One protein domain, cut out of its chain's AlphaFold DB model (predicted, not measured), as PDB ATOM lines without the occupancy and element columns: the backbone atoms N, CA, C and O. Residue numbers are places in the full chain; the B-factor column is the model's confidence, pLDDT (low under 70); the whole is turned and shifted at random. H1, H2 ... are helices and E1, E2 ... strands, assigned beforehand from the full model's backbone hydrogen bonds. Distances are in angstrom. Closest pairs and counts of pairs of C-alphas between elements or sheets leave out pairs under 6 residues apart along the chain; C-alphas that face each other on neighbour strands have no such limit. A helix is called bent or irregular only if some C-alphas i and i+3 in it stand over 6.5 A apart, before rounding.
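AT A GLANCE: This is residues 65 to 242 of the 253 residues of an uncharacterized protein of Cladophialophora carrionii CBS 160.54 (UniProt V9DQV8). Look for two lobes set along the longest axis: in one, H1 runs through the middle with H2, H5, H6 and H7 round it, and the hairpin of E1 and E2 covers H6 and the 104 to 108 end of H1. The other lobe is built on a narrow ribbon of two strands, E3 and E4, with the small helices H3 and H4 beyond it and much of the rest in long loops, residues 139 to 163 and 168 to 179. The printed part has 178 residues with seven named helices and four named strands, in the order E1, E2, H1, H2, E3, H3, H4, E4, H5, H6, H7; E1 with E2 and E3 with E4 make two separate antiparallel sheets. The class is mixed, helices and strands, with 80 residues, under half, in named elements. The whole is compact, with a radius of gyration of the C-alphas of 17.6 A, yet elongated, spanning 53 by 34 by 28 A.

IN THESE COORDINATES: Find C-alpha 65 at (4.976, 19.889, 40.821); from there E1 runs to residue 70, 16.0 A on. E2 comes back over residues 78 to 84, 19.2 A long. Next find C-alpha 94 at (26.032, 18.197, 27.484), where H1 begins; it runs 21.9 A to residue 109. After a long stretch come H2, residues 129 to 133, and at once E3, residues 134 to 138, 13.1 A long. H3 is residues 164 to 167 and H4 residues 180 to 184; H4 is neither bent nor irregular, but only just: C-alphas 180 and 183 are 6.1 A apart. E4, residues 190 to 195, covers 16.8 A. H5 is residues 207 to 212. H6, residues 217 to 230, is 18.9 A long and irregular, with C-alphas 225 and 228 at 7.9 A. H7, residues 235 to 240, ends with C-alpha 240 at (27.363, 5.125, 22.798).

HOW THE PARTS SIT: Begin at H1, the hub, which touches four helices. It touches H6, closest at the C-alphas of Ala 100 and Phe 223, 5.2 A apart, their lines only just about perpendicular at 70.3 degrees. It touches H5 with residues 98 to 105 alone, closest at the C-alphas of Ala 101 and Trp 212, 4.8 A, about perpendicular at 81 degrees. With residues 94 to 99 alone it touches H2, where the C-alphas of Ala 98 and Ile 129 are closest, 5.3 A. H1 and H7 only just touch, with 3 pairs of C-alphas within 8 A; the closest are Pro 95 and Thr 239, 6.9 A, at a steep tilt of 52 degrees, opposite ways. E1 and E2 form a hairpin; look at N 67 and O 81, within hydrogen-bond range at 2.8 A. The closest C-alphas of E2 and H6 are Val 83 and Tyr 222, 6.0 A. In the other sheet, N 135 of E3 and O 194 of E4 are within hydrogen-bond range at 2.9 A. H3 touches H4, closest at the C-alphas of Gly 164 and Trp 183, 5.3 A. H1 and E3 are apart, for instance. Every O i to N i+4 pair is within range in H2 and H7, but 11 of 12 in H1, 1 of 2 in H5, 8 of 10 in H6 and 0 of 1 in H4, which also has 0 of 2 O i to N i+3 pairs; H3 is too short for an O i to N i+4 pair.

THE WHOLE: The two C-alphas farthest apart are those of Gln 65 and Asp 188, 54.2 A. The printed part has no cut. The links from H1 to H2, E3 to H3, H3 to H4 and E4 to H5 are long. Residues 162 to 163 also pair, antiparallel, with residues 190 to 191 of E4. The mean pLDDT of the printed part is 84.8; look for values under 70 at residues 110 to 124, 168 to 184 and 241 to 242.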
ATOM      1  N   GLN A  65       4.873  18.484  41.199       94.75
ATOM      2  CA  GLN A  65       4.976  19.889  40.821       94.75
ATOM      3  C   GLN A  65       4.414  20.097  39.417       94.75
ATOM      4  O   GLN A  65       4.725  19.331  38.504       94.75
ATOM      5  N   ASP A  66       3.614  21.150  39.243       96.50
ATOM      6  CA  ASP A  66       3.203  21.628  37.923       96.50
ATOM      7  C   ASP A  66       4.381  22.344  37.256       96.50
ATOM      8  O   ASP A  66       4.870  23.367  37.741       96.50
ATOM      9  N   VAL A  67       4.826  21.817  36.121       96.75
ATOM     10  CA  VAL A  67       5.944  22.345  35.339       96.75
ATOM     11  C   VAL A  67       5.440  22.724  33.959       96.75
ATOM     12  O   VAL A  67       4.800  21.930  33.275       96.75
ATOM     13  N   VAL A  68       5.728  23.950  33.529       96.62
ATOM     14  CA  VAL A  68       5.439  24.392  32.162       96.62
ATOM     15  C   VAL A  68       6.616  23.999  31.276       96.62
ATOM     16  O   VAL A  68       7.739  24.426  31.536       96.62
ATOM     17  N   ILE A  69       6.361  23.199  30.243       95.88
ATOM     18  CA  ILE A  69       7.312  22.837  29.185       95.88
ATOM     19  C   ILE A  69       6.942  23.548  27.877       95.88
ATOM     20  O   ILE A  69       5.776  23.884  27.646       95.88
ATOM     21  N   GLY A  70       7.939  23.788  27.031       92.75
ATOM     22  CA  GLY A  70       7.814  24.531  25.782       92.75
ATOM     23  C   GLY A  70       9.182  24.844  25.188       92.75
ATOM     24  O   GLY A  70      10.216  24.562  25.800       92.75
ATOM     25  N   CYS A  71       9.181  25.444  24.003       91.19
ATOM     26  CA  CYS A  71      10.385  26.028  23.423       91.19
ATOM     27  C   CYS A  71      10.669  27.425  24.028       91.19
ATOM     28  O   CYS A  71       9.785  28.056  24.610       91.19
ATOM     29  N   ASN A  72      11.883  27.938  23.831       91.31
ATOM     30  CA  ASN A  72      12.374  29.209  24.380       91.31
ATOM     31  C   ASN A  72      12.051  30.432  23.504       91.31
ATOM     32  O   ASN A  72      12.872  31.335  23.353       91.31
ATOM     33  N   ASP A  73      10.855  30.459  22.922       88.06
ATOM     34  CA  ASP A  73      10.329  31.554  22.101       88.06
ATOM     35  C   ASP A  73       8.919  31.910  22.590       88.06
ATOM     36  O   ASP A  73       8.140  31.039  22.985       88.06
ATOM     37  N   ASP A  74       8.579  33.198  22.581       84.31
ATOM     38  CA  ASP A  74       7.309  33.715  23.101       84.31
ATOM     39  C   ASP A  74       6.087  33.229  22.309       84.31
ATOM     40  O   ASP A  74       4.955  33.286  22.795       84.31
ATOM     41  N   LYS A  75       6.307  32.729  21.091       84.00
ATOM     42  CA  LYS A  75       5.260  32.227  20.197       84.00
ATOM     43  C   LYS A  75       5.113  30.711  20.238       84.00
ATOM     44  O   LYS A  75       4.271  30.178  19.513       84.00
ATOM     45  N   CYS A  76       5.915  30.013  21.035       83.44
ATOM     46  CA  CYS A  76       5.830  28.568  21.128       83.44
ATOM     47  C   CYS A  76       4.611  28.103  21.913       83.44
ATOM     48  O   CYS A  76       4.180  28.712  22.893       83.44
ATOM     49  N   ALA A  77       4.060  26.973  21.474       87.31
ATOM     50  CA  ALA A  77       3.097  26.248  22.280       87.31
ATOM     51  C   ALA A  77       3.751  25.833  23.607       87.31
ATOM     52  O   ALA A  77       4.911  25.425  23.644       87.31
ATOM     53  N   ILE A  78       2.977  25.925  24.684       92.62
ATOM     54  CA  ILE A  78       3.373  25.476  26.016       92.62
ATOM     55  C   ILE A  78       2.412  24.394  26.501       92.62
ATOM     56  O   ILE A  78       1.242  24.358  26.108       92.62
ATOM     57  N   LYS A  79       2.900  23.521  27.377       94.38
ATOM     58  CA  LYS A  79       2.120  22.460  28.018       94.38
ATOM     59  C   LYS A  79       2.496  22.391  29.493       94.38
ATOM     60  O   LYS A  79       3.666  22.499  29.834       94.38
ATOM     61  N   THR A  80       1.510  22.210  30.364       97.06
ATOM     62  CA  THR A  80       1.763  21.931  31.783       97.06
ATOM     63  C   THR A  80       1.816  20.424  31.992       97.06
ATOM     64  O   THR A  80       0.921  19.705  31.541       97.06
ATOM     65  N   VAL A  81       2.859  19.954  32.665       96.81
ATOM     66  CA  VAL A  81       3.087  18.551  33.016       96.81
ATOM     67  C   VAL A  81       3.332  18.423  34.515       96.81
ATOM     68  O   VAL A  81       3.755  19.376  35.163       96.81
ATOM     69  N   LEU A  82       3.053  17.241  35.063       95.25
ATOM     70  CA  LEU A  82       3.332  16.924  36.460       95.25
ATOM     71  C   LEU A  82       4.681  16.219  36.554       95.25
ATOM     72  O   LEU A  82       4.912  15.233  35.854       95.25
ATOM     73  N   VAL A  83       5.547  16.710  37.436       94.56
ATOM     74  CA  VAL A  83       6.864  16.124  37.710       94.56
ATOM     75  C   VAL A  83       6.930  15.732  39.173       94.56
ATOM     76  O   VAL A  83       6.602  16.538  40.042       94.56
ATOM     77  N   ASP A  84       7.355  14.504  39.455       92.75
ATOM     78  CA  ASP A  84       7.632  14.080  40.823       92.75
ATOM     79  C   ASP A  84       8.992  14.632  41.266       92.75
ATOM     80  O   ASP A  84      10.045  14.224  40.776       92.75
ATOM     81  N   ALA A  85       8.976  15.572  42.207       90.50
ATOM     82  CA  ALA A  85      10.181  16.201  42.730       90.50
ATOM     83  C   ALA A  85      11.064  15.252  43.554       90.50
ATOM     84  O   ALA A  85      12.233  15.568  43.794       90.50
ATOM     85  N   ASN A  86      10.515  14.115  43.992       92.06
ATOM     86  CA  ASN A  86      11.241  13.087  44.730       92.06
ATOM     87  C   ASN A  86      11.854  12.020  43.808       92.06
ATOM     88  O   ASN A  86      12.599  11.163  44.289       92.06
ATOM     89  N   ALA A  87      11.558  12.055  42.506       90.31
ATOM     90  CA  ALA A  87      12.113  11.103  41.556       90.31
ATOM     91  C   ALA A  87      13.649  11.237  41.448       90.31
ATOM     92  O   ALA A  87      14.206  12.310  41.717       90.31
ATOM     93  N   PRO A  88      14.357  10.159  41.051       91.69
ATOM     94  CA  PRO A  88      15.798  10.202  40.843       91.69
ATOM     95  C   PRO A  88      16.191  11.340  39.901       91.69
ATOM     96  O   PRO A  88      15.587  11.522  38.842       91.69
ATOM     97  N   LYS A  89      17.213  12.098  40.303       93.94
ATOM     98  CA  LYS A  89      17.732  13.210  39.513       93.94
ATOM     99  C   LYS A  89      18.811  12.729  38.558       93.94
ATOM    100  O   LYS A  89      19.756  12.060  38.971       93.94
ATOM    101  N   TYR A  90      18.687  13.125  37.302       95.06
ATOM    102  CA  TYR A  90      19.721  12.953  36.290       95.06
ATOM    103  C   TYR A  90      20.783  14.046  36.439       95.06
ATOM    104  O   TYR A  90      20.445  15.188  36.756       95.06
ATOM    105  N   SER A  91      22.057  13.707  36.219       95.56
ATOM    106  CA  SER A  91      23.128  14.708  36.209       95.56
ATOM    107  C   SER A  91      23.126  15.504  34.907       95.56
ATOM    108  O   SER A  91      22.750  14.998  33.846       95.56
ATOM    109  N   HIS A  92      23.575  16.752  34.996       95.12
ATOM    110  CA  HIS A  92      23.681  17.656  33.859       95.12
ATOM    111  C   HIS A  92      24.983  17.401  33.105       95.12
ATOM    112  O   HIS A  92      26.059  17.800  33.541       95.12
ATOM    113  N   THR A  93      24.873  16.762  31.946       95.88
ATOM    114  CA  THR A  93      25.960  16.620  30.967       95.88
ATOM    115  C   THR A  93      25.511  17.233  29.649       95.88
ATOM    116  O   THR A  93      24.306  17.313  29.395       95.88
ATOM    117  N   CYS A  94      26.435  17.662  28.787       95.81
ATOM    118  CA  CYS A  94      26.032  18.197  27.484       95.81
ATOM    119  C   CYS A  94      25.190  17.185  26.686       95.81
ATOM    120  O   CYS A  94      24.111  17.563  26.225       95.81
ATOM    121  N   PRO A  95      25.584  15.894  26.577       96.00
ATOM    122  CA  PRO A  95      24.776  14.909  25.862       96.00
ATOM    123  C   PRO A  95      23.356  14.798  26.420       96.00
ATOM    124  O   PRO A  95      22.397  14.816  25.655       96.00
ATOM    125  N   ARG A  96      23.184  14.782  27.749       96.81
ATOM    126  CA  ARG A  96      21.848  14.749  28.363       96.81
ATOM    127  C   ARG A  96      21.048  16.018  28.096       96.81
ATOM    128  O   ARG A  96      19.850  15.929  27.854       96.81
ATOM    129  N   MET A  97      21.691  17.185  28.079       97.62
ATOM    130  CA  MET A  97      21.039  18.436  27.678       97.62
ATOM    131  C   MET A  97      20.558  18.377  26.224       97.62
ATOM    132  O   MET A  97      19.435  18.791  25.938       97.62
ATOM    133  N   ALA A  98      21.352  17.798  25.319       96.94
ATOM    134  CA  ALA A  98      20.955  17.574  23.930       96.94
ATOM    135  C   ALA A  98      19.806  16.567  23.798       96.94
ATOM    136  O   ALA A  98      18.863  16.828  23.056       96.94
ATOM    137  N   LEU A  99      19.818  15.468  24.559       97.00
ATOM    138  CA  LEU A  99      18.718  14.497  24.581       97.00
ATOM    139  C   LEU A  99      17.425  15.099  25.140       97.00
ATOM    140  O   LEU A  99      16.356  14.898  24.567       97.00
ATOM    141  N   ALA A 100      17.512  15.880  26.217       97.69
ATOM    142  CA  ALA A 100      16.362  16.589  26.767       97.69
ATOM    143  C   ALA A 100      15.823  17.639  25.780       97.69
ATOM    144  O   ALA A 100      14.610  17.763  25.617       97.69
ATOM    145  N   ALA A 101      16.705  18.347  25.065       96.75
ATOM    146  CA  ALA A 101      16.309  19.257  23.993       96.75
ATOM    147  C   ALA A 101      15.643  18.511  22.821       96.75
ATOM    148  O   ALA A 101      14.643  18.985  22.284       96.75
ATOM    149  N   LYS A 102      16.145  17.325  22.450       95.62
ATOM    150  CA  LYS A 102      15.550  16.456  21.418       95.62
ATOM    151  C   LYS A 102      14.149  16.024  21.837       95.62
ATOM    152  O   LYS A 102      13.212  16.207  21.075       95.62
ATOM    153  N   ALA A 103      13.975  15.551  23.067       96.06
ATOM    154  CA  ALA A 103      12.666  15.201  23.615       96.06
ATOM    155  C   ALA A 103      11.683  16.386  23.609       96.06
ATOM    156  O   ALA A 103      10.534  16.234  23.193       96.06
ATOM    157  N   ASN A 104      12.147  17.578  23.999       95.38
ATOM    158  CA  ASN A 104      11.347  18.801  23.932       95.38
ATOM    159  C   ASN A 104      10.933  19.124  22.488       95.38
ATOM    160  O   ASN A 104       9.769  19.409  22.229       95.38
ATOM    161  N   TYR A 105      11.849  19.005  21.525       93.19
ATOM    162  CA  TYR A 105      11.517  19.144  20.108       93.19
ATOM    163  C   TYR A 105      10.411  18.165  19.681       93.19
ATOM    164  O   TYR A 105       9.412  18.593  19.103       93.19
ATOM    165  N   LEU A 106      10.543  16.869  19.990       91.94
ATOM    166  CA  LEU A 106       9.580  15.848  19.547       91.94
ATOM    167  C   LEU A 106       8.178  16.084  20.133       91.94
ATOM    168  O   LEU A 106       7.194  15.975  19.402       91.94
ATOM    169  N   GLU A 107       8.085  16.520  21.397       92.19
ATOM    170  CA  GLU A 107       6.819  16.883  22.060       92.19
ATOM    171  C   GLU A 107       6.007  17.932  21.275       92.19
ATOM    172  O   GLU A 107       4.774  17.887  21.255       92.19
ATOM    173  N   PHE A 108       6.680  18.883  20.620       89.12
ATOM    174  CA  PHE A 108       6.028  20.020  19.961       89.12
ATOM    175  C   PHE A 108       6.085  19.990  18.427       89.12
ATOM    176  O   PHE A 108       5.319  20.722  17.788       89.12
ATOM    177  N   CYS A 109       6.947  19.163  17.830       83.19
ATOM    178  CA  CYS A 109       7.169  19.122  16.383       83.19
ATOM    179  C   CYS A 109       6.729  17.826  15.692       83.19
ATOM    180  O   CYS A 109       6.275  17.902  14.552       83.19
ATOM    181  N   GLU A 110       6.847  16.654  16.321       69.44
ATOM    182  CA  GLU A 110       6.784  15.390  15.566       69.44
ATOM    183  C   GLU A 110       5.346  14.916  15.269       69.44
ATOM    184  O   GLU A 110       5.114  14.220  14.283       69.44
ATOM    185  N   GLU A 111       4.337  15.351  16.039       53.62
ATOM    186  CA  GLU A 111       3.018  14.689  16.012       53.62
ATOM    187  C   GLU A 111       1.839  15.487  15.413       53.62
ATOM    188  O   GLU A 111       0.690  15.035  15.456       53.62
ATOM    189  N   LYS A 112       2.055  16.654  14.788       51.62
ATOM    190  CA  LYS A 112       0.944  17.420  14.179       51.62
ATOM    191  C   LYS A 112       1.002  17.464  12.657       51.62
ATOM    192  O   LYS A 112       1.547  18.395  12.086       51.62
ATOM    193  N   ARG A 113       0.376  16.437  12.059       44.56
ATOM    194  CA  ARG A 113      -0.258  16.234  10.723       44.56
ATOM    195  C   ARG A 113       0.168  16.996   9.453       44.56
ATOM    196  O   ARG A 113      -0.152  16.486   8.387       44.56
ATOM    197  N   ASP A 114       0.891  18.105   9.516       54.62
ATOM    198  CA  ASP A 114       1.250  18.940   8.362       54.62
ATOM    199  C   ASP A 114       2.768  19.201   8.255       54.62
ATOM    200  O   ASP A 114       3.200  20.027   7.454       54.62
ATOM    201  N   GLY A 115       3.593  18.501   9.048       53.34
ATOM    202  CA  GLY A 115       5.059  18.557   8.947       53.34
ATOM    203  C   GLY A 115       5.682  19.898   9.354       53.34
ATOM    204  O   GLY A 115       6.847  20.142   9.051       53.34
ATOM    205  N   MET A 116       4.921  20.770  10.020       56.72
ATOM    206  CA  MET A 116       5.417  22.031  10.564       56.72
ATOM    207  C   MET A 116       5.407  21.967  12.088       56.72
ATOM    208  O   MET A 116       4.371  21.697  12.699       56.72
ATOM    209  N   CYS A 117       6.562  22.246  12.692       66.38
ATOM    210  CA  CYS A 117       6.674  22.508  14.121       66.38
ATOM    211  C   CYS A 117       5.640  23.553  14.562       66.38
ATOM    212  O   CYS A 117       5.342  24.491  13.820       66.38
ATOM    213  N   LEU A 118       5.157  23.471  15.807       62.66
ATOM    214  CA  LEU A 118       4.347  24.528  16.437       62.66
ATOM    215  C   LEU A 118       5.163  25.800  16.754       62.66
ATOM    216  O   LEU A 118       4.890  26.495  17.733       62.66
ATOM    217  N   THR A 119       6.180  26.093  15.947       61.97
ATOM    218  CA  THR A 119       7.122  27.189  16.131       61.97
ATOM    219  C   THR A 119       7.134  28.073  14.883       61.97
ATOM    220  O   THR A 119       7.063  27.563  13.765       61.97
ATOM    221  N   PRO A 120       7.271  29.404  15.024       57.25
ATOM    222  CA  PRO A 120       7.404  30.308  13.874       57.25
ATOM    223  C   PRO A 120       8.680  30.055  13.062       57.25
ATOM    224  O   PRO A 120       8.795  30.498  11.921       57.25
ATOM    225  N   ILE A 121       9.661  29.394  13.680       64.00
ATOM    226  CA  ILE A 121      10.944  29.068  13.082       64.00
ATOM    227  C   ILE A 121      10.832  27.666  12.489       64.00
ATOM    228  O   ILE A 121      10.715  26.689  13.227       64.00
ATOM    229  N   ASN A 122      10.902  27.566  11.161       63.56
ATOM    230  CA  ASN A 122      11.143  26.297  10.481       63.56
ATOM    231  C   ASN A 122      12.582  25.868  10.793       63.56
ATOM    232  O   ASN A 122      13.502  26.198  10.049       63.56
ATOM    233  N   THR A 123      12.779  25.176  11.914       63.66
ATOM    234  CA  THR A 123      14.010  24.428  12.184       63.66
ATOM    235  C   THR A 123      13.801  23.016  11.635       63.66
ATOM    236  O   THR A 123      13.104  22.214  12.253       63.66
ATOM    237  N   PRO A 124      14.322  22.696  10.433       62.47
ATOM    238  CA  PRO A 124      14.054  21.405   9.800       62.47
ATOM    239  C   PRO A 124      14.764  20.241  10.503       62.47
ATOM    240  O   PRO A 124      14.500  19.092  10.171       62.47
ATOM    241  N   LYS A 125      15.677  20.530  11.438       81.31
ATOM    242  CA  LYS A 125      16.495  19.538  12.128       81.31
ATOM    243  C   LYS A 125      16.251  19.623  13.632       81.31
ATOM    244  O   LYS A 125      16.163  20.726  14.168       81.31
ATOM    245  N   TRP A 126      16.139  18.475  14.289       87.12
ATOM    246  CA  TRP A 126      16.113  18.371  15.748       87.12
ATOM    247  C   TRP A 126      17.518  18.605  16.332       87.12
ATOM    248  O   TRP A 126      18.517  18.439  15.623       87.12
ATOM    249  N   PRO A 127      17.628  18.993  17.613       92.12
ATOM    250  CA  PRO A 127      18.918  19.087  18.288       92.12
ATOM    251  C   PRO A 127      19.538  17.690  18.444       92.12
ATOM    252  O   PRO A 127      18.939  16.783  19.019       92.12
ATOM    253  N   GLU A 128      20.744  17.515  17.911       92.06
ATOM    254  CA  GLU A 128      21.544  16.287  18.017       92.06
ATOM    255  C   GLU A 128      22.719  16.510  18.970       92.06
ATOM    256  O   GLU A 128      23.207  17.637  19.096       92.06
ATOM    257  N   ILE A 129      23.216  15.439  19.601       93.75
ATOM    258  CA  ILE A 129      24.398  15.513  20.479       93.75
ATOM    259  C   ILE A 129      25.595  16.083  19.707       93.75
ATOM    260  O   ILE A 129      26.239  17.017  20.172       93.75
ATOM    261  N   THR A 130      25.847  15.598  18.493       90.81
ATOM    262  CA  THR A 130      26.950  16.065  17.635       90.81
ATOM    263  C   THR A 130      26.825  17.549  17.278       90.81
ATOM    264  O   THR A 130      27.810  18.276  17.271       90.81
ATOM    265  N   VAL A 131      25.605  18.044  17.060       90.81
ATOM    266  CA  VAL A 131      25.361  19.452  16.715       90.81
ATOM    267  C   VAL A 131      25.495  20.362  17.937       90.81
ATOM    268  O   VAL A 131      26.126  21.413  17.854       90.81
ATOM    269  N   CYS A 132      24.899  19.981  19.068       94.44
ATOM    270  CA  CYS A 132      24.818  20.842  20.248       94.44
ATOM    271  C   CYS A 132      26.006  20.704  21.209       94.44
ATOM    272  O   CYS A 132      26.242  21.613  22.002       94.44
ATOM    273  N   CYS A 133      26.743  19.594  21.139       95.19
ATOM    274  CA  CYS A 133      27.865  19.268  22.024       95.19
ATOM    275  C   CYS A 133      29.151  18.911  21.277       95.19
ATOM    276  O   CYS A 133      30.212  18.874  21.899       95.19
ATOM    277  N   GLY A 134      29.078  18.624  19.975       92.69
ATOM    278  CA  GLY A 134      30.250  18.298  19.170       92.69
ATOM    279  C   GLY A 134      31.054  19.536  18.801       92.69
ATOM    280  O   GLY A 134      30.495  20.619  18.596       92.69
ATOM    281  N   ASP A 135      32.375  19.400  18.726       91.75
ATOM    282  CA  ASP A 135      33.254  20.469  18.261       91.75
ATOM    283  C   ASP A 135      34.515  19.930  17.593       91.75
ATOM    284  O   ASP A 135      35.040  18.886  17.980       91.75
ATOM    285  N   TRP A 136      35.009  20.668  16.601       91.12
ATOM    286  CA  TRP A 136      36.280  20.370  15.952       91.12
ATOM    287  C   TRP A 136      37.395  21.050  16.731       91.12
ATOM    288  O   TRP A 136      37.467  22.275  16.788       91.12
ATOM    289  N   VAL A 137      38.255  20.244  17.340       89.88
ATOM    290  CA  VAL A 137      39.327  20.715  18.219       89.88
ATOM    291  C   VAL A 137      40.672  20.287  17.671       89.88
ATOM    292  O   VAL A 137      40.800  19.248  17.013       89.88
ATOM    293  N   TYR A 138      41.684  21.111  17.913       91.19
ATOM    294  CA  TYR A 138      43.041  20.789  17.505       91.19
ATOM    295  C   TYR A 138      43.510  19.534  18.249       91.19
ATOM    296  O   TYR A 138      43.276  19.396  19.450       91.19
ATOM    297  N   VAL A 139      44.157  18.599  17.545       91.75
ATOM    298  CA  VAL A 139      44.565  17.308  18.131       91.75
ATOM    299  C   VAL A 139      45.490  17.496  19.338       91.75
ATOM    300  O   VAL A 139      45.417  16.718  20.286       91.75
ATOM    301  N   GLU A 140      46.325  18.536  19.330       91.12
ATOM    302  CA  GLU A 140      47.259  18.825  20.422       91.12
ATOM    303  C   GLU A 140      46.719  19.862  21.421       91.12
ATOM    304  O   GLU A 140      47.478  20.341  22.265       91.12
ATOM    305  N   ASP A 141      45.430  20.226  21.349       89.50
ATOM    306  CA  ASP A 141      44.831  21.148  22.313       89.50
ATOM    307  C   ASP A 141      44.901  20.542  23.730       89.50
ATOM    308  O   ASP A 141      44.275  19.507  24.000       89.50
ATOM    309  N   PRO A 142      45.644  21.162  24.667       91.94
ATOM    310  CA  PRO A 142      45.824  20.614  26.005       91.94
ATOM    311  C   PRO A 142      44.527  20.580  26.817       91.94
ATOM    312  O   PRO A 142      44.462  19.819  27.784       91.94
ATOM    313  N   TYR A 143      43.523  21.387  26.459       92.00
ATOM    314  CA  TYR A 143      42.224  21.411  27.123       92.00
ATOM    315  C   TYR A 143      41.388  20.177  26.762       92.00
ATOM    316  O   TYR A 143      40.819  19.539  27.643       92.00
ATOM    317  N   TYR A 144      41.380  19.789  25.484       90.50
ATOM    318  CA  TYR A 144      40.577  18.668  24.985       90.50
ATOM    319  C   TYR A 144      41.346  17.351  24.887       90.50
ATOM    320  O   TYR A 144      40.791  16.363  24.417       90.50
ATOM    321  N   LYS A 145      42.616  17.297  25.300       91.75
ATOM    322  CA  LYS A 145      43.479  16.110  25.154       91.75
ATOM    323  C   LYS A 145      42.865  14.816  25.712       91.75
ATOM    324  O   LYS A 145      43.084  13.750  25.148       91.75
ATOM    325  N   ASP A 146      42.082  14.922  26.788       90.69
ATOM    326  CA  ASP A 146      41.499  13.776  27.498       90.69
ATOM    327  C   ASP A 146      40.089  13.427  26.985       90.69
ATOM    328  O   ASP A 146      39.494  12.441  27.416       90.69
ATOM    329  N   TYR A 147      39.540  14.213  26.051       89.19
ATOM    330  CA  TYR A 147      38.216  13.959  25.489       89.19
ATOM    331  C   TYR A 147      38.328  12.853  24.434       89.19
ATOM    332  O   TYR A 147      39.264  12.879  23.621       89.19
ATOM    333  N   PRO A 148      37.398  11.886  24.392       89.69
ATOM    334  CA  PRO A 148      37.394  10.881  23.340       89.69
ATOM    335  C   PRO A 148      37.093  11.535  21.988       89.69
ATOM    336  O   PRO A 148      36.302  12.475  21.891       89.69
ATOM    337  N   THR A 149      37.736  11.034  20.934       89.56
ATOM    338  CA  THR A 149      37.354  11.383  19.561       89.56
ATOM    339  C   THR A 149      35.944  10.859  19.309       89.56
ATOM    340  O   THR A 149      35.614   9.757  19.741       89.56
ATOM    341  N   MET A 150      35.103  11.626  18.625       89.94
ATOM    342  CA  MET A 150      33.766  11.195  18.229       89.94
ATOM    343  C   MET A 150      33.847   9.944  17.342       89.94
ATOM    344  O   MET A 150      34.766   9.805  16.531       89.94
ATOM    345  N   ARG A 151      32.887   9.029  17.496       88.12
ATOM    346  CA  ARG A 151      32.670   7.916  16.568       88.12
ATOM    347  C   ARG A 151      31.488   8.222  15.669       88.12
ATOM    348  O   ARG A 151      30.560   8.921  16.059       88.12
ATOM    349  N   ASP A 152      31.550   7.704  14.458       83.75
ATOM    350  CA  ASP A 152      30.417   7.702  13.556       83.75
ATOM    351  C   ASP A 152      29.359   6.706  14.079       83.75
ATOM    352  O   ASP A 152      29.702   5.552  14.355       83.75
ATOM    353  N   PRO A 153      28.090   7.120  14.229       79.31
ATOM    354  CA  PRO A 153      27.038   6.286  14.814       79.31
ATOM    355  C   PRO A 153      26.650   5.084  13.937       79.31
ATOM    356  O   PRO A 153      26.127   4.090  14.432       79.31
ATOM    357  N   GLU A 154      26.883   5.144  12.623       83.69
ATOM    358  CA  GLU A 154      26.538   4.052  11.709       83.69
ATOM    359  C   GLU A 154      27.644   2.996  11.646       83.69
ATOM    360  O   GLU A 154      27.364   1.798  11.548       83.69
ATOM    361  N   THR A 155      28.905   3.432  11.686       88.38
ATOM    362  CA  THR A 155      30.065   2.544  11.517       88.38
ATOM    363  C   THR A 155      30.742   2.159  12.833       88.38
ATOM    364  O   THR A 155      31.411   1.125  12.896       88.38
ATOM    365  N   GLY A 156      30.586   2.963  13.889       85.56
ATOM    366  CA  GLY A 156      31.318   2.830  15.151       85.56
ATOM    367  C   GLY A 156      32.819   3.133  15.038       85.56
ATOM    368  O   GLY A 156      33.574   2.875  15.985       85.56
ATOM    369  N   GLU A 157      33.279   3.644  13.893       89.19
ATOM    370  CA  GLU A 157      34.665   4.051  13.660       89.19
ATOM    371  C   GLU A 157      34.883   5.498  14.110       89.19
ATOM    372  O   GLU A 157      33.957   6.305  14.104       89.19
ATOM    373  N   GLU A 158      36.099   5.838  14.544       89.25
ATOM    374  CA  GLU A 158      36.419   7.226  14.889       89.25
ATOM    375  C   GLU A 158      36.260   8.124  13.663       89.25
ATOM    376  O   GLU A 158      36.711   7.781  12.565       89.25
ATOM    377  N   VAL A 159      35.638   9.288  13.861       87.44
ATOM    378  CA  VAL A 159      35.495  10.286  12.805       87.44
ATOM    379  C   VAL A 159      36.894  10.645  12.292       87.44
ATOM    380  O   VAL A 159      37.764  11.005  13.094       87.44
ATOM    381  N   PRO A 160      37.140  10.559  10.971       89.44
ATOM    382  CA  PRO A 160      38.451  10.841  10.413       89.44
ATOM    383  C   PRO A 160      38.936  12.240  10.781       89.44
ATOM    384  O   PRO A 160      38.177  13.213  10.728       89.44
ATOM    385  N   LEU A 161      40.227  12.336  11.099       91.94
ATOM    386  CA  LEU A 161      40.873  13.625  11.300       91.94
ATOM    387  C   LEU A 161      40.718  14.487  10.044       91.94
ATOM    388  O   LEU A 161      40.827  13.990   8.921       91.94
ATOM    389  N   LYS A 162      40.519  15.785  10.249       87.81
ATOM    390  CA  LYS A 162      40.415  16.771   9.174       87.81
ATOM    391  C   LYS A 162      41.520  17.798   9.298       87.81
ATOM    392  O   LYS A 162      41.889  18.181  10.405       87.81
ATOM    393  N   THR A 163      42.041  18.252   8.169       87.19
ATOM    394  CA  THR A 163      42.907  19.431   8.159       87.19
ATOM    395  C   THR A 163      42.069  20.701   8.310       87.19
ATOM    396  O   THR A 163      40.865  20.694   8.035       87.19
ATOM    397  N   GLY A 164      42.691  21.817   8.701       80.56
ATOM    398  CA  GLY A 164      42.019  23.123   8.682       80.56
ATOM    399  C   GLY A 164      41.429  23.451   7.301       80.56
ATOM    400  O   GLY A 164      40.314  23.962   7.202       80.56
ATOM    401  N   ALA A 165      42.117  23.050   6.225       80.00
ATOM    402  CA  ALA A 165      41.630  23.198   4.854       80.00
ATOM    403  C   ALA A 165      40.364  22.367   4.559       80.00
ATOM    404  O   ALA A 165      39.466  22.855   3.873       80.00
ATOM    405  N   ASP A 166      40.258  21.145   5.095       80.62
ATOM    406  CA  ASP A 166      39.073  20.287   4.927       80.62
ATOM    407  C   ASP A 166      37.845  20.830   5.672       80.62
ATOM    408  O   ASP A 166      36.706  20.556   5.291       80.62
ATOM    409  N   LEU A 167      38.065  21.592   6.748       77.50
ATOM    410  CA  LEU A 167      37.002  22.245   7.514       77.50
ATOM    411  C   LEU A 167      36.523  23.552   6.864       77.50
ATOM    412  O   LEU A 167      35.376  23.943   7.068       77.50
ATOM    413  N   TYR A 168      37.348  24.188   6.027       68.62
ATOM    414  CA  TYR A 168      37.049  25.461   5.358       68.62
ATOM    415  C   TYR A 168      36.172  25.328   4.088       68.62
ATOM    416  O   TYR A 168      36.127  26.226   3.246       68.62
ATOM    417  N   VAL A 169      35.452  24.221   3.881       62.62
ATOM    418  CA  VAL A 169      34.615  24.067   2.676       62.62
ATOM    419  C   VAL A 169      33.430  25.037   2.732       62.62
ATOM    420  O   VAL A 169      32.466  24.800   3.449       62.62
ATOM    421  N   TRP A 170      33.502  26.130   1.964       48.16
ATOM    422  CA  TRP A 170      32.438  27.131   1.844       48.16
ATOM    423  C   TRP A 170      31.378  26.738   0.792       48.16
ATOM    424  O   TRP A 170      31.748  26.307  -0.305       48.16
ATOM    425  N   PRO A 171      30.074  26.960   1.044       50.88
ATOM    426  CA  PRO A 171      29.493  27.305   2.337       50.88
ATOM    427  C   PRO A 171      29.583  26.088   3.259       50.88
ATOM    428  O   PRO A 171      29.167  24.992   2.876       50.88
ATOM    429  N   SER A 172      30.132  26.277   4.461       48.38
ATOM    430  CA  SER A 172      30.074  25.235   5.483       48.38
ATOM    431  C   SER A 172      28.589  24.935   5.689       48.38
ATOM    432  O   SER A 172      27.841  25.866   5.989       48.38
ATOM    433  N   PRO A 173      28.118  23.685   5.533       46.78
ATOM    434  CA  PRO A 173      26.712  23.350   5.760       46.78
ATOM    435  C   PRO A 173      26.217  23.759   7.157       46.78
ATOM    436  O   PRO A 173      25.016  23.892   7.373       46.78
ATOM    437  N   ASN A 174      27.150  24.000   8.082       50.25
ATOM    438  CA  ASN A 174      26.919  24.631   9.365       50.25
ATOM    439  C   ASN A 174      27.567  26.029   9.367       50.25
ATOM    440  O   ASN A 174      28.740  26.163   9.718       50.25
ATOM    441  N   ASP A 175      26.801  27.076   9.043       47.19
ATOM    442  CA  ASP A 175      27.132  28.521   9.151       47.19
ATOM    443  C   ASP A 175      27.461  28.990  10.599       47.19
ATOM    444  O   ASP A 175      27.353  30.164  10.957       47.19
ATOM    445  N   TYR A 176      27.824  28.065  11.487       50.06
ATOM    446  CA  TYR A 176      27.753  28.209  12.935       50.06
ATOM    447  C   TYR A 176      29.110  28.252  13.646       50.06
ATOM    448  O   TYR A 176      29.161  28.530  14.843       50.06
ATOM    449  N   LEU A 177      30.216  28.023  12.939       51.34
ATOM    450  CA  LEU A 177      31.556  28.154  13.508       51.34
ATOM    451  C   LEU A 177      32.071  29.575  13.271       51.34
ATOM    452  O   LEU A 177      32.794  29.818  12.317       51.34
ATOM    453  N   LYS A 178      31.719  30.514  14.161       46.22
ATOM    454  CA  LYS A 178      32.328  31.860  14.221       46.22
ATOM    455  C   LYS A 178      33.768  31.801  14.742       46.22
ATOM    456  O   LYS A 178      34.079  32.385  15.778       46.22
ATOM    457  N   ASN A 179      34.645  31.082  14.056       50.03
ATOM    458  CA  ASN A 179      36.073  31.154  14.341       50.03
ATOM    459  C   ASN A 179      36.897  31.192  13.057       50.03
ATOM    460  O   ASN A 179      37.954  30.582  12.967       50.03
ATOM    461  N   ASP A 180      36.398  31.943  12.077       54.25
ATOM    462  CA  ASP A 180      36.953  32.141  10.736       54.25
ATOM    463  C   ASP A 180      38.463  32.455  10.763       54.25
ATOM    464  O   ASP A 180      39.189  32.073   9.855       54.25
ATOM    465  N   GLN A 181      38.966  33.076  11.837       53.00
ATOM    466  CA  GLN A 181      40.380  33.441  11.965       53.00
ATOM    467  C   GLN A 181      41.317  32.279  12.321       53.00
ATOM    468  O   GLN A 181      42.456  32.275  11.873       53.00
ATOM    469  N   VAL A 182      40.884  31.290  13.111       57.03
ATOM    470  CA  VAL A 182      41.807  30.247  13.612       57.03
ATOM    471  C   VAL A 182      42.185  29.255  12.508       57.03
ATOM    472  O   VAL A 182      43.299  28.739  12.484       57.03
ATOM    473  N   TRP A 183      41.269  29.014  11.570       64.75
ATOM    474  CA  TRP A 183      41.446  28.041  10.491       64.75
ATOM    475  C   TRP A 183      42.308  28.575   9.344       64.75
ATOM    476  O   TRP A 183      43.006  27.804   8.688       64.75
ATOM    477  N   GLU A 184      42.269  29.889   9.109       65.06
ATOM    478  CA  GLU A 184      42.977  30.536   8.000       65.06
ATOM    479  C   GLU A 184      44.494  30.612   8.233       65.06
ATOM    480  O   GLU A 184      45.266  30.456   7.286       65.06
ATOM    481  N   ASP A 185      44.930  30.774   9.486       71.19
ATOM    482  CA  ASP A 185      46.353  30.890   9.829       71.19
ATOM    483  C   ASP A 185      47.080  29.530   9.873       71.19
ATOM    484  O   ASP A 185      48.312  29.477   9.786       71.19
ATOM    485  N   HIS A 186      46.332  28.424   9.974       77.00
ATOM    486  CA  HIS A 186      46.876  27.086  10.224       77.00
ATOM    487  C   HIS A 186      46.197  25.973   9.402       77.00
ATOM    488  O   HIS A 186      45.585  25.051   9.951       77.00
ATOM    489  N   PRO A 187      46.312  26.011   8.063       78.81
ATOM    490  CA  PRO A 187      45.663  25.038   7.184       78.81
ATOM    491  C   PRO A 187      46.223  23.612   7.323       78.81
ATOM    492  O   PRO A 187      45.552  22.656   6.937       78.81
ATOM    493  N   ASP A 188      47.440  23.464   7.850       84.25
ATOM    494  CA  ASP A 188      48.151  22.199   8.056       84.25
ATOM    495  C   ASP A 188      47.850  21.531   9.404       84.25
ATOM    496  O   ASP A 188      48.264  20.393   9.633       84.25
ATOM    497  N   TRP A 189      47.119  22.206  10.295       88.06
ATOM    498  CA  TRP A 189      46.743  21.636  11.581       88.06
ATOM    499  C   TRP A 189      45.727  20.512  11.420       88.06
ATOM    500  O   TRP A 189      44.791  20.593  10.624       88.06
ATOM    501  N   MET A 190      45.924  19.467  12.222       90.38
ATOM    502  CA  MET A 190      45.031  18.321  12.298       90.38
ATOM    503  C   MET A 190      44.000  18.548  13.396       90.38
ATOM    504  O   MET A 190      44.340  18.839  14.545       90.38
ATOM    505  N   PHE A 191      42.741  18.357  13.041       90.44
ATOM    506  CA  PHE A 191      41.598  18.489  13.922       90.44
ATOM    507  C   PHE A 191      40.877  17.163  14.051       90.44
ATOM    508  O   PHE A 191      40.820  16.359  13.117       90.44
ATOM    509  N   ARG A 192      40.302  16.963  15.227       92.50
ATOM    510  CA  ARG A 192      39.427  15.840  15.533       92.50
ATOM    511  C   ARG A 192      38.115  16.372  16.072       92.50
ATOM    512  O   ARG A 192      38.091  17.411  16.730       92.50
ATOM    513  N   GLU A 193      37.036  15.662  15.796       91.12
ATOM    514  CA  GLU A 193      35.742  15.971  16.385       91.12
ATOM    515  C   GLU A 193      35.663  15.331  17.771       91.12
ATOM    516  O   GLU A 193      36.042  14.171  17.947       91.12
ATOM    517  N   VAL A 194      35.217  16.087  18.769       93.38
ATOM    518  CA  VAL A 194      35.011  15.606  20.143       93.38
ATOM    519  C   VAL A 194      33.599  15.932  20.595       93.38
ATOM    520  O   VAL A 194      33.031  16.933  20.165       93.38
ATOM    521  N   ILE A 195      33.055  15.123  21.504       93.50
ATOM    522  CA  ILE A 195      31.818  15.448  22.220       93.50
ATOM    523  C   ILE A 195      32.188  16.050  23.568       93.50
ATOM    524  O   ILE A 195      32.897  15.437  24.368       93.50
ATOM    525  N   LYS A 196      31.712  17.267  23.817       93.38
ATOM    526  CA  LYS A 196      31.942  17.967  25.076       93.38
ATOM    527  C   LYS A 196      31.070  17.366  26.185       93.38
ATOM    528  O   LYS A 196      29.866  17.255  25.978       93.38
ATOM    529  N   PRO A 197      31.613  16.948  27.341       93.12
ATOM    530  CA  PRO A 197      30.843  16.252  28.365       93.12
ATOM    531  C   PRO A 197      30.072  17.206  29.284       93.12
ATOM    532  O   PRO A 197      29.023  16.827  29.810       93.12
ATOM    533  N   ASN A 198      30.536  18.441  29.495       93.56
ATOM    534  CA  ASN A 198      29.984  19.296  30.543       93.56
ATOM    535  C   ASN A 198      28.752  20.067  30.064       93.56
ATOM    536  O   ASN A 198      28.729  20.600  28.961       93.56
ATOM    537  N   ALA A 199      27.728  20.209  30.908       95.38
ATOM    538  CA  ALA A 199      26.485  20.883  30.511       95.38
ATOM    539  C   ALA A 199      26.664  22.348  30.075       95.38
ATOM    540  O   ALA A 199      25.933  22.820  29.209       95.38
ATOM    541  N   TRP A 200      27.644  23.061  30.634       94.56
ATOM    542  CA  TRP A 200      27.938  24.450  30.262       94.56
ATOM    543  C   TRP A 200      28.591  24.581  28.874       94.56
ATOM    544  O   TRP A 200      28.643  25.681  28.334       94.56
ATOM    545  N   GLU A 201      29.065  23.477  28.289       94.75
ATOM    546  CA  GLU A 201      29.613  23.422  26.930       94.75
ATOM    547  C   GLU A 201      28.525  23.249  25.851       94.75
ATOM    548  O   GLU A 201      28.836  23.213  24.659       94.75
ATOM    549  N   PHE A 202      27.253  23.148  26.254       95.81
ATOM    550  CA  PHE A 202      26.115  23.068  25.345       95.81
ATOM    551  C   PHE A 202      25.949  24.371  24.553       95.81
ATOM    552  O   PHE A 202      25.807  25.451  25.130       95.81
ATOM    553  N   LYS A 203      25.917  24.261  23.221       95.00
ATOM    554  CA  LYS A 203      25.903  25.392  22.280       95.00
ATOM    555  C   LYS A 203      24.533  26.083  22.195       95.00
ATOM    556  O   LYS A 203      23.839  26.007  21.179       95.00
ATOM    557  N   VAL A 204      24.113  26.754  23.271       94.81
ATOM    558  CA  VAL A 204      22.832  27.493  23.362       94.81
ATOM    559  C   VAL A 204      22.684  28.596  22.309       94.81
ATOM    560  O   VAL A 204      21.573  29.013  22.000       94.81
ATOM    561  N   GLU A 205      23.786  29.078  21.745       90.88
ATOM    562  CA  GLU A 205      23.809  30.077  20.682       90.88
ATOM    563  C   GLU A 205      23.299  29.542  19.337       90.88
ATOM    564  O   GLU A 205      22.892  30.329  18.479       90.88
ATOM    565  N   LEU A 206      23.299  28.219  19.144       88.38
ATOM    566  CA  LEU A 206      22.731  27.609  17.949       88.38
ATOM    567  C   LEU A 206      21.208  27.667  18.040       88.38
ATOM    568  O   LEU A 206      20.653  27.128  18.999       88.38
ATOM    569  N   PRO A 207      20.501  28.226  17.038       89.25
ATOM    570  CA  PRO A 207      19.046  28.330  17.081       89.25
ATOM    571  C   PRO A 207      18.354  26.994  17.363       89.25
ATOM    572  O   PRO A 207      17.424  26.952  18.154       89.25
ATOM    573  N   VAL A 208      18.835  25.888  16.785       89.06
ATOM    574  CA  VAL A 208      18.263  24.552  17.027       89.06
ATOM    575  C   VAL A 208      18.490  24.046  18.456       89.06
ATOM    576  O   VAL A 208      17.634  23.369  19.008       89.06
ATOM    577  N   CYS A 209      19.608  24.387  19.091       93.69
ATOM    578  CA  CYS A 209      19.933  23.909  20.433       93.69
ATOM    579  C   CYS A 209      19.307  24.818  21.499       93.69
ATOM    580  O   CYS A 209      18.601  24.350  22.390       93.69
ATOM    581  N   GLY A 210      19.502  26.133  21.371       93.75
ATOM    582  CA  GLY A 210      18.987  27.136  22.300       93.75
ATOM    583  C   GLY A 210      17.466  27.250  22.322       93.75
ATOM    584  O   GLY A 210      16.901  27.545  23.371       93.75
ATOM    585  N   LEU A 211      16.779  26.979  21.208       92.75
ATOM    586  CA  LEU A 211      15.315  27.023  21.164       92.75
ATOM    587  C   LEU A 211      14.674  25.906  21.995       92.75
ATOM    588  O   LEU A 211      13.608  26.113  22.569       92.75
ATOM    589  N   TRP A 212      15.317  24.741  22.075       94.94
ATOM    590  CA  TRP A 212      14.719  23.534  22.651       94.94
ATOM    591  C   TRP A 212      15.331  23.108  23.986       94.94
ATOM    592  O   TRP A 212      14.771  22.240  24.656       94.94
ATOM    593  N   VAL A 213      16.436  23.725  24.411       96.81
ATOM    594  CA  VAL A 213      17.071  23.412  25.696       96.81
ATOM    595  C   VAL A 213      16.119  23.680  26.876       96.81
ATOM    596  O   VAL A 213      15.489  24.741  26.917       96.81
ATOM    597  N   PRO A 214      15.996  22.756  27.849       97.06
ATOM    598  CA  PRO A 214      15.233  23.004  29.070       97.06
ATOM    599  C   PRO A 214      15.776  24.218  29.839       97.06
ATOM    600  O   PRO A 214      16.982  24.353  30.028       97.06
ATOM    601  N   GLN A 215      14.886  25.085  30.322       95.94
ATOM    602  CA  GLN A 215      15.237  26.328  31.033       95.94
ATOM    603  C   GLN A 215      15.285  26.169  32.550       95.94
ATOM    604  O   GLN A 215      15.728  27.066  33.267       95.94
ATOM    605  N   SER A 216      14.774  25.055  33.068       96.69
ATOM    606  CA  SER A 216      14.731  24.804  34.501       96.69
ATOM    607  C   SER A 216      14.974  23.342  34.824       96.69
ATOM    608  O   SER A 216      14.711  22.449  34.015       96.69
ATOM    609  N   GLU A 217      15.430  23.111  36.051       96.31
ATOM    610  CA  GLU A 217      15.673  21.775  36.583       96.31
ATOM    611  C   GLU A 217      14.456  20.844  36.432       96.31
ATOM    612  O   GLU A 217      14.621  19.748  35.899       96.31
ATOM    613  N   PRO A 218      13.218  21.244  36.789       97.06
ATOM    614  CA  PRO A 218      12.073  20.344  36.658       97.06
ATOM    615  C   PRO A 218      11.735  19.990  35.202       97.06
ATOM    616  O   PRO A 218      11.289  18.876  34.941       97.06
ATOM    617  N   GLN A 219      11.974  20.899  34.246       97.50
ATOM    618  CA  GLN A 219      11.795  20.600  32.819       97.50
ATOM    619  C   GLN A 219      12.822  19.570  32.343       97.50
ATOM    620  O   GLN A 219      12.461  18.607  31.673       97.50
ATOM    621  N   PHE A 220      14.094  19.757  32.708       97.69
ATOM    622  CA  PHE A 220      15.154  18.811  32.371       97.69
ATOM    623  C   PHE A 220      14.845  17.419  32.933       97.69
ATOM    624  O   PHE A 220      14.832  16.443  32.184       97.69
ATOM    625  N   GLN A 221      14.506  17.336  34.224       96.56
ATOM    626  CA  GLN A 221      14.168  16.068  34.873       96.56
ATOM    627  C   GLN A 221      12.951  15.397  34.223       96.56
ATOM    628  O   GLN A 221      12.985  14.191  33.985       96.56
ATOM    629  N   TYR A 222      11.914  16.165  33.864       97.31
ATOM    630  CA  TYR A 222      10.755  15.639  33.141       97.31
ATOM    631  C   TYR A 222      11.162  14.939  31.841       97.31
ATOM    632  O   TYR A 222      10.789  13.786  31.625       97.31
ATOM    633  N   PHE A 223      11.937  15.605  30.982       97.62
ATOM    634  CA  PHE A 223      12.329  15.017  29.703       97.62
ATOM    635  C   PHE A 223      13.224  13.796  29.893       97.62
ATOM    636  O   PHE A 223      12.970  12.766  29.270       97.62
ATOM    637  N   MET A 224      14.199  13.869  30.803       97.19
ATOM    638  CA  MET A 224      15.103  12.754  31.088       97.19
ATOM    639  C   MET A 224      14.363  11.505  31.586       97.19
ATOM    640  O   MET A 224      14.615  10.401  31.105       97.19
ATOM    641  N   GLN A 225      13.381  11.671  32.477       95.44
ATOM    642  CA  GLN A 225      12.557  10.568  32.990       95.44
ATOM    643  C   GLN A 225      11.673   9.922  31.912       95.44
ATOM    644  O   GLN A 225      11.276   8.766  32.051       95.44
ATOM    645  N   ASN A 226      11.364  10.659  30.843       96.38
ATOM    646  CA  ASN A 226      10.418  10.250  29.807       96.38
ATOM    647  C   ASN A 226      11.076   9.917  28.455       96.38
ATOM    648  O   ASN A 226      10.354   9.560  27.520       96.38
ATOM    649  N   LEU A 227      12.415   9.978  28.338       95.88
ATOM    650  CA  LEU A 227      13.155   9.731  27.088       95.88
ATOM    651  C   LEU A 227      12.695   8.453  26.388       95.88
ATOM    652  O   LEU A 227      12.250   8.483  25.241       95.88
ATOM    653  N   ARG A 228      12.746   7.326  27.099       94.88
ATOM    654  CA  ARG A 228      12.470   6.015  26.510       94.88
ATOM    655  C   ARG A 228      10.980   5.719  26.373       94.88
ATOM    656  O   ARG A 228      10.559   5.152  25.365       94.88
ATOM    657  N   SER A 229      10.192   6.045  27.398       95.25
ATOM    658  CA  SER A 229       8.771   5.681  27.468       95.25
ATOM    659  C   SER A 229       7.906   6.497  26.520       95.25
ATOM    660  O   SER A 229       6.974   5.947  25.938       95.25
ATOM    661  N   THR A 230       8.212   7.786  26.382       94.38
ATOM    662  CA  THR A 230       7.364   8.752  25.675       94.38
ATOM    663  C   THR A 230       7.962   9.124  24.328       94.38
ATOM    664  O   THR A 230       7.241   9.161  23.339       94.38
ATOM    665  N   TYR A 231       9.276   9.351  24.278       94.31
ATOM    666  CA  TYR A 231       9.953   9.867  23.083       94.31
ATOM    667  C   TYR A 231      10.723   8.800  22.303       94.31
ATOM    668  O   TYR A 231      11.306   9.098  21.267       94.31
ATOM    669  N   HIS A 232      10.741   7.557  22.795       94.31
ATOM    670  CA  HIS A 232      11.474   6.439  22.191       94.31
ATOM    671  C   HIS A 232      12.972   6.719  21.962       94.31
ATOM    672  O   HIS A 232      13.593   6.125  21.083       94.31
ATOM    673  N   ILE A 233      13.556   7.588  22.790       94.31
ATOM    674  CA  ILE A 233      14.985   7.898  22.811       94.31
ATOM    675  C   ILE A 233      15.667   6.933  23.783       94.31
ATOM    676  O   ILE A 233      15.307   6.863  24.962       94.31
ATOM    677  N   ASP A 234      16.650   6.180  23.295       93.56
ATOM    678  CA  ASP A 234      17.489   5.315  24.125       93.56
ATOM    679  C   ASP A 234      18.776   6.065  24.482       93.56
ATOM    680  O   ASP A 234      19.633   6.260  23.624       93.56
ATOM    681  N   GLU A 235      18.878   6.522  25.735       90.81
ATOM    682  CA  GLU A 235      20.026   7.302  26.218       90.81
ATOM    683  C   GLU A 235      21.342   6.584  25.938       90.81
ATOM    684  O   GLU A 235      22.233   7.202  25.370       90.81
ATOM    685  N   VAL A 236      21.431   5.291  26.274       87.88
ATOM    686  CA  VAL A 236      22.665   4.507  26.133       87.88
ATOM    687  C   VAL A 236      23.072   4.450  24.677       87.88
ATOM    688  O   VAL A 236      24.206   4.765  24.354       87.88
ATOM    689  N   LYS A 237      22.129   4.130  23.787       86.06
ATOM    690  CA  LYS A 237      22.416   4.059  22.356       86.06
ATOM    691  C   LYS A 237      22.905   5.405  21.815       86.06
ATOM    692  O   LYS A 237      23.918   5.459  21.134       86.06
ATOM    693  N   GLU A 238      22.213   6.495  22.136       84.56
ATOM    694  CA  GLU A 238      22.564   7.822  21.612       84.56
ATOM    695  C   GLU A 238      23.900   8.334  22.187       84.56
ATOM    696  O   GLU A 238      24.633   9.062  21.513       84.56
ATOM    697  N   THR A 239      24.251   7.957  23.424       81.25
ATOM    698  CA  THR A 239      25.539   8.310  24.040       81.25
ATOM    699  C   THR A 239      26.687   7.383  23.646       81.25
ATOM    700  O   THR A 239      27.814   7.869  23.547       81.25
ATOM    701  N   GLU A 240      26.426   6.098  23.386       77.25
ATOM    702  CA  GLU A 240      27.363   5.125  22.798       77.25
ATOM    703  C   GLU A 240      27.783   5.586  21.404       77.25
ATOM    704  O   GLU A 240      28.975   5.725  21.122       77.25
ATOM    705  N   ASP A 241      26.794   5.943  20.585       65.44
ATOM    706  CA  ASP A 241      26.955   6.575  19.275       65.44
ATOM    707  C   ASP A 241      27.793   7.871  19.368       65.44
ATOM    708  O   ASP A 241      28.470   8.265  18.421       65.44
ATOM    709  N   SER A 242      27.804   8.508  20.544       61.88
ATOM    710  CA  SER A 242      28.571   9.721  20.858       61.88
ATOM    711  C   SER A 242      29.863   9.461  21.655       61.88
ATOM    712  O   SER A 242      30.541  10.414  22.043       61.88
TER     713      SER A 242